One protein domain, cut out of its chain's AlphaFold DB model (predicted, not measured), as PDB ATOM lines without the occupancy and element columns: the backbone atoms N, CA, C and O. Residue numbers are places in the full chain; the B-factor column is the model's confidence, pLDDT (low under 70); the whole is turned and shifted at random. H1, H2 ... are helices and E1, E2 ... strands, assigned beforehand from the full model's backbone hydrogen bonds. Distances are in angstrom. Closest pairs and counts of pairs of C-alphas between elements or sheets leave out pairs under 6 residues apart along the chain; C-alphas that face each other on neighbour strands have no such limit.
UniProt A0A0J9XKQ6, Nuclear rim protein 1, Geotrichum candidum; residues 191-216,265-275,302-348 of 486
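What this domain is: This is residues 191 to 216, 265 to 275 and 302 to 348 of the 486 residues of the protein "Nuclear rim protein 1" of Geotrichum candidum (UniProt A0A0J9XKQ6). One long helix, H1, makes the length, and a small, strongly twisted sheet packs on its residues 323 to 341 in two layers; residues 302 to 322 stick out free. The printed part has 84 residues with three named strands, then one named helix; the antiparallel sheet runs E1 E3 E2, the class mixed. The whole is extended, radius of gyration of the C-alphas 18.9 A, spanning 65 by 28 by 20 A.

How they stand to each other: Edge strand E1, residues 191 to 195, is antiparallel to inner strand E3, residues 265 to 274; N 193 and O 271, 2.8 A, are within hydrogen-bond range. Edge strand E2, residues 209 to 215, is antiparallel to E3, with N 270 and O 210 within range at 2.8 A. H1, residues 302 to 347, is on the sheet, height 7.0 A, over E1 and E3; the closest C-alphas of E3 and H1, Trp 274 and Lys 327, are 6.0 A apart. In H1, 40 of 42 O i to N i+4 pairs are within range.

Where its parts are: E1 begins at C-alpha 191 (69.705, 24.131, 31.768). From first to last C-alpha E3 measures 26.5 A and H1 64.4 A, ending at C-alpha 347 (56.300, 33.696, 53.722).

The domain as a whole: The E1 to E2 link is long. Cuts leave gaps of 7.2 A between C-alphas 216 and 265 and 37.2 A between 275 and 302. Nine residues are under pLDDT 70, among them 213 to 216.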
ATOM      1  N   ARG A 191      70.035  24.570  30.408       82.94
ATOM      2  CA  ARG A 191      69.705  24.131  31.768       82.94
ATOM      3  C   ARG A 191      68.196  23.968  31.867       82.94
ATOM      4  O   ARG A 191      67.472  24.907  31.557       82.94
ATOM      5  N   LYS A 192      67.767  22.785  32.301       85.19
ATOM      6  CA  LYS A 192      66.362  22.471  32.550       85.19
ATOM      7  C   LYS A 192      65.981  22.939  33.955       85.19
ATOM      8  O   LYS A 192      66.614  22.507  34.920       85.19
ATOM      9  N   TYR A 193      64.968  23.788  34.066       84.81
ATOM     10  CA  TYR A 193      64.335  24.153  35.332       84.81
ATOM     11  C   TYR A 193      62.939  23.541  35.403       84.81
ATOM     12  O   TYR A 193      62.238  23.465  34.397       84.81
ATOM     13  N   TYR A 194      62.551  23.095  36.592       83.75
ATOM     14  CA  TYR A 194      61.248  22.497  36.855       83.75
ATOM     15  C   TYR A 194      60.432  23.470  37.698       83.75
ATOM     16  O   TYR A 194      60.913  23.914  38.735       83.75
ATOM     17  N   LEU A 195      59.228  23.804  37.242       82.50
ATOM     18  CA  LEU A 195      58.324  24.755  37.890       82.50
ATOM     19  C   LEU A 195      57.192  23.942  38.534       82.50
ATOM     20  O   LEU A 195      56.182  23.649  37.889       82.50
ATOM     21  N   ALA A 196      57.408  23.486  39.768       70.44
ATOM     22  CA  ALA A 196      56.568  22.465  40.400       70.44
ATOM     23  C   ALA A 196      55.218  23.008  40.900       70.44
ATOM     24  O   ALA A 196      54.229  22.275  40.919       70.44
ATOM     25  N   GLU A 197      55.165  24.283  41.292       72.50
ATOM     26  CA  GLU A 197      53.997  24.884  41.956       72.50
ATOM     27  C   GLU A 197      53.095  25.712  41.023       72.50
ATOM     28  O   GLU A 197      52.123  26.345  41.465       72.50
ATOM     29  N   ARG A 198      53.392  25.732  39.720       71.69
ATOM     30  CA  ARG A 198      52.637  26.526  38.748       71.69
ATOM     31  C   ARG A 198      51.408  25.760  38.232       71.69
ATOM     32  O   ARG A 198      51.555  24.626  37.777       71.69
ATOM     33  N   PRO A 199      50.199  26.358  38.245       74.12
ATOM     34  CA  PRO A 199      49.005  25.722  37.698       74.12
ATOM     35  C   PRO A 199      49.130  25.516  36.182       74.12
ATOM     36  O   PRO A 199      49.667  26.363  35.465       74.12
ATOM     37  N   LEU A 200      48.598  24.393  35.695       73.12
ATOM     38  CA  LEU A 200      48.639  23.985  34.283       73.12
ATOM     39  C   LEU A 200      47.763  24.857  33.370       73.12
ATOM     40  O   LEU A 200      47.977  24.878  32.162       73.12
ATOM     41  N   ASP A 201      46.825  25.609  33.946       68.75
ATOM     42  CA  ASP A 201      45.828  26.386  33.203       68.75
ATOM     43  C   ASP A 201      46.393  27.675  32.582       68.75
ATOM     44  O   ASP A 201      45.777  28.259  31.691       68.75
ATOM     45  N   HIS A 202      47.558  28.144  33.043       72.81
ATOM     46  CA  HIS A 202      48.166  29.381  32.558       72.81
ATOM     47  C   HIS A 202      49.388  29.090  31.683       72.81
ATOM     48  O   HIS A 202      50.428  28.648  32.180       72.81
ATOM     49  N   SER A 203      49.270  29.374  30.382       71.88
ATOM     50  CA  SER A 203      50.382  29.276  29.436       71.88
ATOM     51  C   SER A 203      51.523  30.212  29.831       71.88
ATOM     52  O   SER A 203      51.299  31.334  30.282       71.88
ATOM     53  N   ILE A 204      52.758  29.749  29.656       73.62
ATOM     54  CA  ILE A 204      53.959  30.549  29.894       73.62
ATOM     55  C   ILE A 204      54.300  31.301  28.606       73.62
ATOM     56  O   ILE A 204      54.413  30.685  27.551       73.62
ATOM     57  N   ASP A 205      54.557  32.603  28.705       73.50
ATOM     58  CA  ASP A 205      54.933  33.467  27.571       73.50
ATOM     59  C   ASP A 205      56.359  33.204  27.022       73.50
ATOM     60  O   ASP A 205      56.933  34.034  26.317       73.50
ATOM     61  N   SER A 206      56.964  32.054  27.337       74.69
ATOM     62  CA  SER A 206      58.294  31.657  26.867       74.69
ATOM     63  C   SER A 206      58.198  30.565  25.806       74.69
ATOM     64  O   SER A 206      57.585  29.519  26.013       74.69
ATOM     65  N   ALA A 207      58.903  30.767  24.691       66.75
ATOM     66  CA  ALA A 207      59.043  29.781  23.618       66.75
ATOM     67  C   ALA A 207      59.807  28.504  24.038       66.75
ATOM     68  O   ALA A 207      59.813  27.525  23.293       66.75
ATOM     69  N   SER A 208      60.464  28.517  25.204       72.44
ATOM     70  CA  SER A 208      61.258  27.404  25.744       72.44
ATOM     71  C   SER A 208      60.510  26.587  26.808       72.44
ATOM     72  O   SER A 208      61.093  25.668  27.384       72.44
ATOM     73  N   ALA A 209      59.254  26.937  27.109       75.81
ATOM     74  CA  ALA A 209      58.437  26.242  28.095       75.81
ATOM     75  C   ALA A 209      57.747  25.016  27.480       75.81
ATOM     76  O   ALA A 209      57.061  25.117  26.462       75.81
ATOM     77  N   GLN A 210      57.914  23.856  28.109       78.75
ATOM     78  CA  GLN A 210      57.299  22.595  27.695       78.75
ATOM     79  C   GLN A 210      56.708  21.878  28.909       78.75
ATOM     80  O   GLN A 210      57.281  21.911  29.997       78.75
ATOM     81  N   ILE A 211      55.560  21.224  28.745       74.81
ATOM     82  CA  ILE A 211      54.980  20.375  29.792       74.81
ATOM     83  C   ILE A 211      55.617  18.996  29.646       74.81
ATOM     84  O   ILE A 211      55.376  18.314  28.651       74.81
ATOM     85  N   GLU A 212      56.425  18.584  30.620       73.19
ATOM     86  CA  GLU A 212      56.941  17.215  30.687       73.19
ATOM     87  C   GLU A 212      56.288  16.498  31.889       73.19
ATOM     88  O   GLU A 212      56.139  17.088  32.966       73.19
ATOM     89  N   PRO A 213      55.879  15.223  31.750       64.81
ATOM     90  CA  PRO A 213      55.421  14.439  32.890       64.81
ATOM     91  C   PRO A 213      56.612  14.161  33.816       64.81
ATOM     92  O   PRO A 213      57.582  13.512  33.419       64.81
ATOM     93  N   MET A 214      56.556  14.641  35.060       54.03
ATOM     94  CA  MET A 214      57.554  14.292  36.066       54.03
ATOM     95  C   MET A 214      57.062  13.081  36.858       54.03
ATOM     96  O   MET A 214      56.040  13.131  37.543       54.03
ATOM     97  N   LEU A 215      57.817  11.985  36.780       51.91
ATOM     98  CA  LEU A 215      57.643  10.853  37.679       51.91
ATOM     99  C   LEU A 215      58.266  11.227  39.030       51.91
ATOM    100  O   LEU A 215      59.462  11.531  39.096       51.91
ATOM    101  N   MET A 216      57.480  11.212  40.110       48.06
ATOM    102  CA  MET A 216      58.060  11.227  41.451       48.06
ATOM    103  C   MET A 216      58.876   9.945  41.600       48.06
ATOM    104  O   MET A 216      58.306   8.861  41.696       48.06
ATOM    105  N   GLN A 265      51.820  10.500  37.879       52.25
ATOM    106  CA  GLN A 265      52.451  11.447  36.961       52.25
ATOM    107  C   GLN A 265      51.971  12.849  37.333       52.25
ATOM    108  O   GLN A 265      50.817  13.193  37.081       52.25
ATOM    109  N   GLN A 266      52.830  13.654  37.959       59.47
ATOM    110  CA  GLN A 266      52.534  15.076  38.101       59.47
ATOM    111  C   GLN A 266      53.054  15.769  36.841       59.47
ATOM    112  O   GLN A 266      54.246  15.733  36.537       59.47
ATOM    113  N   LEU A 267      52.141  16.350  36.064       64.88
ATOM    114  CA  LEU A 267      52.489  17.195  34.925       64.88
ATOM    115  C   LEU A 267      53.155  18.455  35.486       64.88
ATOM    116  O   LEU A 267      52.519  19.206  36.226       64.88
ATOM    117  N   VAL A 268      54.437  18.649  35.182       75.38
ATOM    118  CA  VAL A 268      55.229  19.773  35.687       75.38
ATOM    119  C   VAL A 268      55.723  20.579  34.496       75.38
ATOM    120  O   VAL A 268      56.177  20.035  33.488       75.38
ATOM    121  N   TRP A 269      55.635  21.901  34.600       80.12
ATOM    122  CA  TRP A 269      56.208  22.775  33.588       80.12
ATOM    123  C   TRP A 269      57.736  22.689  33.637       80.12
ATOM    124  O   TRP A 269      58.357  22.861  34.687       80.12
ATOM    125  N   THR A 270      58.346  22.437  32.485       84.19
ATOM    126  CA  THR A 270      59.796  22.455  32.284       84.19
ATOM    127  C   THR A 270      60.185  23.672  31.467       84.19
ATOM    128  O   THR A 270      59.555  23.991  30.459       84.19
ATOM    129  N   LEU A 271      61.208  24.381  31.928       87.50
ATOM    130  CA  LEU A 271      61.752  25.554  31.261       87.50
ATOM    131  C   LEU A 271      63.210  25.291  30.894       87.50
ATOM    132  O   LEU A 271      64.078  25.196  31.765       87.50
ATOM    133  N   ASP A 272      63.482  25.209  29.596       86.38
ATOM    134  CA  ASP A 272      64.830  25.011  29.067       86.38
ATOM    135  C   ASP A 272      65.523  26.362  28.851       86.38
ATOM    136  O   ASP A 272      65.474  26.952  27.771       86.38
ATOM    137  N   THR A 273      66.214  26.869  29.869       87.19
ATOM    138  CA  THR A 273      66.912  28.157  29.769       87.19
ATOM    139  C   THR A 273      68.304  27.999  29.155       87.19
ATOM    140  O   THR A 273      69.116  27.154  29.552       87.19
ATOM    141  N   TRP A 274      68.637  28.878  28.211       88.94
ATOM    142  CA  TRP A 274      69.973  28.954  27.620       88.94
ATOM    143  C   TRP A 274      71.021  29.469  28.626       88.94
ATOM    144  O   TRP A 274      70.904  30.587  29.139       88.94
ATOM    145  N   ASN A 275      72.079  28.688  28.889       85.38
ATOM    146  CA  ASN A 275      73.139  29.076  29.825       85.38
ATOM    147  C   ASN A 275      74.552  29.013  29.205       85.38
ATOM    148  O   ASN A 275      75.251  28.003  29.346       85.38
ATOM    149  N   VAL A 302      90.258  41.396  -1.242       84.50
ATOM    150  CA  VAL A 302      89.983  42.633  -0.486       84.50
ATOM    151  C   VAL A 302      88.489  42.800  -0.189       84.50
ATOM    152  O   VAL A 302      88.123  43.148   0.926       84.50
ATOM    153  N   PHE A 303      87.622  42.436  -1.140       84.56
ATOM    154  CA  PHE A 303      86.167  42.446  -0.974       84.56
ATOM    155  C   PHE A 303      85.697  41.535   0.175       84.56
ATOM    156  O   PHE A 303      84.905  41.946   1.019       84.56
ATOM    157  N   ASN A 304      86.228  40.312   0.265       84.75
ATOM    158  CA  ASN A 304      85.822  39.358   1.301       84.75
ATOM    159  C   ASN A 304      86.287  39.786   2.696       84.75
ATOM    160  O   ASN A 304      85.554  39.629   3.672       84.75
ATOM    161  N   VAL A 305      87.488  40.356   2.795       84.69
ATOM    162  CA  VAL A 305      88.047  40.812   4.074       84.69
ATOM    163  C   VAL A 305      87.369  42.098   4.550       84.69
ATOM    164  O   VAL A 305      87.023  42.203   5.722       84.69
ATOM    165  N   VAL A 306      87.143  43.062   3.655       87.56
ATOM    166  CA  VAL A 306      86.636  44.393   4.030       87.56
ATOM    167  C   VAL A 306      85.114  44.438   4.128       87.56
ATOM    168  O   VAL A 306      84.598  45.163   4.967       87.56
ATOM    169  N   ILE A 307      84.382  43.685   3.299       88.62
ATOM    170  CA  ILE A 307      82.913  43.780   3.226       88.62
ATOM    171  C   ILE A 307      82.250  42.537   3.816       88.62
ATOM    172  O   ILE A 307      81.426  42.647   4.723       88.62
ATOM    173  N   VAL A 308      82.617  41.344   3.341       88.88
ATOM    174  CA  VAL A 308      81.917  40.108   3.740       88.88
ATOM    175  C   VAL A 308      82.193  39.751   5.203       88.88
ATOM    176  O   VAL A 308      81.264  39.414   5.931       88.88
ATOM    177  N   THR A 309      83.443  39.875   5.654       88.38
ATOM    178  CA  THR A 309      83.844  39.564   7.038       88.38
ATOM    179  C   THR A 309      83.075  40.395   8.076       88.38
ATOM    180  O   THR A 309      82.439  39.792   8.942       88.38
ATOM    181  N   PRO A 310      83.035  41.746   8.023       89.12
ATOM    182  CA  PRO A 310      82.269  42.508   9.008       89.12
ATOM    183  C   PRO A 310      80.762  42.249   8.914       89.12
ATOM    184  O   PRO A 310      80.119  42.087   9.949       89.12
ATOM    185  N   LEU A 311      80.192  42.122   7.711       92.12
ATOM    186  CA  LEU A 311      78.764  41.818   7.547       92.12
ATOM    187  C   LEU A 311      78.386  40.517   8.260       92.12
ATOM    188  O   LEU A 311      77.393  40.439   8.982       92.12
ATOM    189  N   LEU A 312      79.220  39.500   8.107       90.56
ATOM    190  CA  LEU A 312      78.978  38.196   8.685       90.56
ATOM    191  C   LEU A 312      79.264  38.178  10.209       90.56
ATOM    192  O   LEU A 312      78.562  37.478  10.945       90.56
ATOM    193  N   THR A 313      80.180  39.012  10.728       90.94
ATOM    194  CA  THR A 313      80.263  39.253  12.187       90.94
ATOM    195  C   THR A 313      79.013  39.913  12.748       90.94
ATOM    196  O   THR A 313      78.547  39.504  13.810       90.94
ATOM    197  N   LEU A 314      78.445  40.890  12.036       91.69
ATOM    198  CA  LEU A 314      77.205  41.551  12.442       91.69
ATOM    199  C   LEU A 314      76.041  40.559  12.441       91.69
ATOM    200  O   LEU A 314      75.252  40.540  13.384       91.69
ATOM    201  N   PHE A 315      75.977  39.681  11.438       92.19
ATOM    202  CA  PHE A 315      74.990  38.607  11.389       92.19
ATOM    203  C   PHE A 315      75.107  37.660  12.592       92.19
ATOM    204  O   PHE A 315      74.107  37.367  13.248       92.19
ATOM    205  N   LEU A 316      76.320  37.219  12.940       90.88
ATOM    206  CA  LEU A 316      76.516  36.377  14.123       90.88
ATOM    207  C   LEU A 316      76.143  37.111  15.420       90.88
ATOM    208  O   LEU A 316      75.494  36.528  16.289       90.88
ATOM    209  N   ALA A 317      76.526  38.384  15.552       90.88
ATOM    210  CA  ALA A 317      76.186  39.205  16.710       90.88
ATOM    211  C   ALA A 317      74.665  39.352  16.868       90.88
ATOM    212  O   ALA A 317      74.154  39.218  17.978       90.88
ATOM    213  N   TYR A 318      73.938  39.533  15.762       92.69
ATOM    214  CA  TYR A 318      72.476  39.554  15.750       92.69
ATOM    215  C   TYR A 318      71.874  38.239  16.273       92.69
ATOM    216  O   TYR A 318      70.985  38.270  17.125       92.69
ATOM    217  N   LEU A 319      72.395  37.081  15.846       90.31
ATOM    218  CA  LEU A 319      71.934  35.777  16.346       90.31
ATOM    219  C   LEU A 319      72.163  35.618  17.855       90.31
ATOM    220  O   LEU A 319      71.284  35.123  18.564       90.31
ATOM    221  N   ILE A 320      73.324  36.050  18.355       90.12
ATOM    222  CA  ILE A 320      73.635  36.020  19.792       90.12
ATOM    223  C   ILE A 320      72.679  36.937  20.561       90.12
ATOM    224  O   ILE A 320      72.177  36.549  21.617       90.12
ATOM    225  N   LEU A 321      72.384  38.123  20.024       92.00
ATOM    226  CA  LEU A 321      71.486  39.086  20.654       92.00
ATOM    227  C   LEU A 321      70.046  38.561  20.720       92.00
ATOM    228  O   LEU A 321      69.402  38.670  21.762       92.00
ATOM    229  N   ALA A 322      69.572  37.908  19.656       91.12
ATOM    230  CA  ALA A 322      68.270  37.245  19.642       91.12
ATOM    231  C   ALA A 322      68.181  36.150  20.720       91.12
ATOM    232  O   ALA A 322      67.205  36.092  21.466       91.12
ATOM    233  N   LYS A 323      69.231  35.330  20.872       89.62
ATOM    234  CA  LYS A 323      69.302  34.320  21.943       89.62
ATOM    235  C   LYS A 323      69.355  34.940  23.337       89.62
ATOM    236  O   LYS A 323      68.764  34.397  24.269       89.62
ATOM    237  N   PHE A 324      70.036  36.072  23.491       91.56
ATOM    238  CA  PHE A 324      70.091  36.785  24.762       91.56
ATOM    239  C   PHE A 324      68.737  37.389  25.140       91.56
ATOM    240  O   PHE A 324      68.356  37.309  26.302       91.56
ATOM    241  N   SER A 325      67.982  37.905  24.167       91.56
ATOM    242  CA  SER A 325      66.606  38.368  24.379       91.56
ATOM    243  C   SER A 325      65.726  37.251  24.953       91.56
ATOM    244  O   SER A 325      65.142  37.427  26.021       91.56
ATOM    245  N   THR A 326      65.743  36.058  24.340       89.19
ATOM    246  CA  THR A 326      65.023  34.882  24.867       89.19
ATOM    247  C   THR A 326      65.503  34.484  26.267       89.19
ATOM    248  O   THR A 326      64.712  34.130  27.132       89.19
ATOM    249  N   LYS A 327      66.807  34.588  26.547       89.81
ATOM    250  CA  LYS A 327      67.329  34.310  27.892       89.81
ATOM    251  C   LYS A 327      66.805  35.303  28.932       89.81
ATOM    252  O   LYS A 327      66.513  34.899  30.053       89.81
ATOM    253  N   LEU A 328      66.721  36.590  28.593       91.94
ATOM    254  CA  LEU A 328      66.216  37.615  29.510       91.94
ATOM    255  C   LEU A 328      64.739  37.389  29.839       91.94
ATOM    256  O   LEU A 328      64.366  37.491  31.009       91.94
ATOM    257  N   THR A 329      63.927  37.033  28.840       91.56
ATOM    258  CA  THR A 329      62.521  36.678  29.069       91.56
ATOM    259  C   THR A 329      62.417  35.457  29.979       91.56
ATOM    260  O   THR A 329      61.716  35.512  30.987       91.56
ATOM    261  N   ASP A 330      63.202  34.409  29.723       91.19
ATOM    262  CA  ASP A 330      63.191  33.180  30.528       91.19
ATOM    263  C   ASP A 330      63.636  33.424  31.978       91.19
ATOM    264  O   ASP A 330      63.029  32.905  32.913       91.19
ATOM    265  N   LEU A 331      64.659  34.259  32.193       90.94
ATOM    266  CA  LEU A 331      65.113  34.621  33.540       90.94
ATOM    267  C   LEU A 331      64.078  35.444  34.307       90.94
ATOM    268  O   LEU A 331      63.944  35.269  35.514       90.94
ATOM    269  N   SER A 332      63.346  36.330  33.629       91.62
ATOM    270  CA  SER A 332      62.280  37.103  34.274       91.62
ATOM    271  C   SER A 332      61.151  36.198  34.778       91.62
ATOM    272  O   SER A 332      60.693  36.363  35.908       91.62
ATOM    273  N   VAL A 333      60.787  35.182  33.988       89.81
ATOM    274  CA  VAL A 333      59.803  34.162  34.367       89.81
ATOM    275  C   VAL A 333      60.329  33.315  35.522       89.81
ATOM    276  O   VAL A 333      59.610  33.100  36.494       89.81
ATOM    277  N   LEU A 334      61.592  32.884  35.453       90.88
ATOM    278  CA  LEU A 334      62.214  32.078  36.502       90.88
ATOM    279  C   LEU A 334      62.263  32.828  37.839       90.88
ATOM    280  O   LEU A 334      61.901  32.268  38.866       90.88
ATOM    281  N   HIS A 335      62.674  34.099  37.845       92.50
ATOM    282  CA  HIS A 335      62.708  34.899  39.072       92.50
ATOM    283  C   HIS A 335      61.308  35.144  39.643       92.50
ATOM    284  O   HIS A 335      61.139  35.100  40.860       92.50
ATOM    285  N   ALA A 336      60.313  35.381  38.785       89.94
ATOM    286  CA  ALA A 336      58.929  35.519  39.220       89.94
ATOM    287  C   ALA A 336      58.411  34.226  39.868       89.94
ATOM    288  O   ALA A 336      57.754  34.290  40.906       89.94
ATOM    289  N   GLU A 337      58.752  33.061  39.306       88.00
ATOM    290  CA  GLU A 337      58.358  31.777  39.892       88.00
ATOM    291  C   GLU A 337      59.079  31.509  41.215       88.00
ATOM    292  O   GLU A 337      58.429  31.176  42.197       88.00
ATOM    293  N   VAL A 338      60.394  31.736  41.292       90.94
ATOM    294  CA  VAL A 338      61.157  31.542  42.538       90.94
ATOM    295  C   VAL A 338      60.606  32.415  43.667       90.94
ATOM    296  O   VAL A 338      60.490  31.958  44.802       90.94
ATOM    297  N   LEU A 339      60.239  33.666  43.372       92.06
ATOM    298  CA  LEU A 339      59.621  34.552  44.361       92.06
ATOM    299  C   LEU A 339      58.250  34.045  44.812       92.06
ATOM    300  O   LEU A 339      57.930  34.145  45.995       92.06
ATOM    301  N   ARG A 340      57.462  33.481  43.895       89.12
ATOM    302  CA  ARG A 340      56.155  32.892  44.190       89.12
ATOM    303  C   ARG A 340      56.282  31.626  45.040       89.12
ATOM    304  O   ARG A 340      55.602  31.533  46.058       89.12
ATOM    305  N   GLU A 341      57.159  30.694  44.668       87.19
ATOM    306  CA  GLU A 341      57.430  29.475  45.450       87.19
ATOM    307  C   GLU A 341      57.944  29.836  46.848       87.19
ATOM    308  O   GLU A 341      57.499  29.285  47.855       87.19
ATOM    309  N   TYR A 342      58.823  30.836  46.938       89.69
ATOM    310  CA  TYR A 342      59.278  31.370  48.217       89.69
ATOM    311  C   TYR A 342      58.130  31.988  49.031       89.69
ATOM    312  O   TYR A 342      58.033  31.757  50.240       89.69
ATOM    313  N   GLU A 343      57.237  32.751  48.395       91.44
ATOM    314  CA  GLU A 343      56.082  33.345  49.067       91.44
ATOM    315  C   GLU A 343      55.145  32.268  49.626       91.44
ATOM    316  O   GLU A 343      54.734  32.372  50.781       91.44
ATOM    317  N   VAL A 344      54.855  31.213  48.864       84.88
ATOM    318  CA  VAL A 344      53.979  30.111  49.293       84.88
ATOM    319  C   VAL A 344      54.646  29.241  50.361       84.88
ATOM    320  O   VAL A 344      54.013  28.898  51.358       84.88
ATOM    321  N   SER A 345      55.923  28.904  50.188       81.88
ATOM    322  CA  SER A 345      56.622  27.965  51.072       81.88
ATOM    323  C   SER A 345      57.107  28.598  52.375       81.88
ATOM    324  O   SER A 345      57.042  27.969  53.433       81.88
ATOM    325  N   VAL A 346      57.624  29.827  52.314       88.00
ATOM    326  CA  VAL A 346      58.333  30.457  53.438       88.00
ATOM    327  C   VAL A 346      57.523  31.590  54.052       88.00
ATOM    328  O   VAL A 346      57.438  31.684  55.276       88.00
ATOM    329  N   VAL A 347      56.933  32.460  53.228       90.94
ATOM    330  CA  VAL A 347      56.300  33.696  53.722       90.94
ATOM    331  C   VAL A 347      54.876  33.446  54.215       90.94
ATOM    332  O   VAL A 347      54.506  33.898  55.300       90.94
ATOM    333  N   ARG A 348      54.067  32.738  53.427       86.12
ATOM    334  CA  ARG A 348      52.665  32.417  53.717       86.12
ATOM    335  C   ARG A 348      52.412  30.916  53.555       86.12
ATOM    336  O   ARG A 348      51.579  30.531  52.731       86.12
TER     337      ARG A 348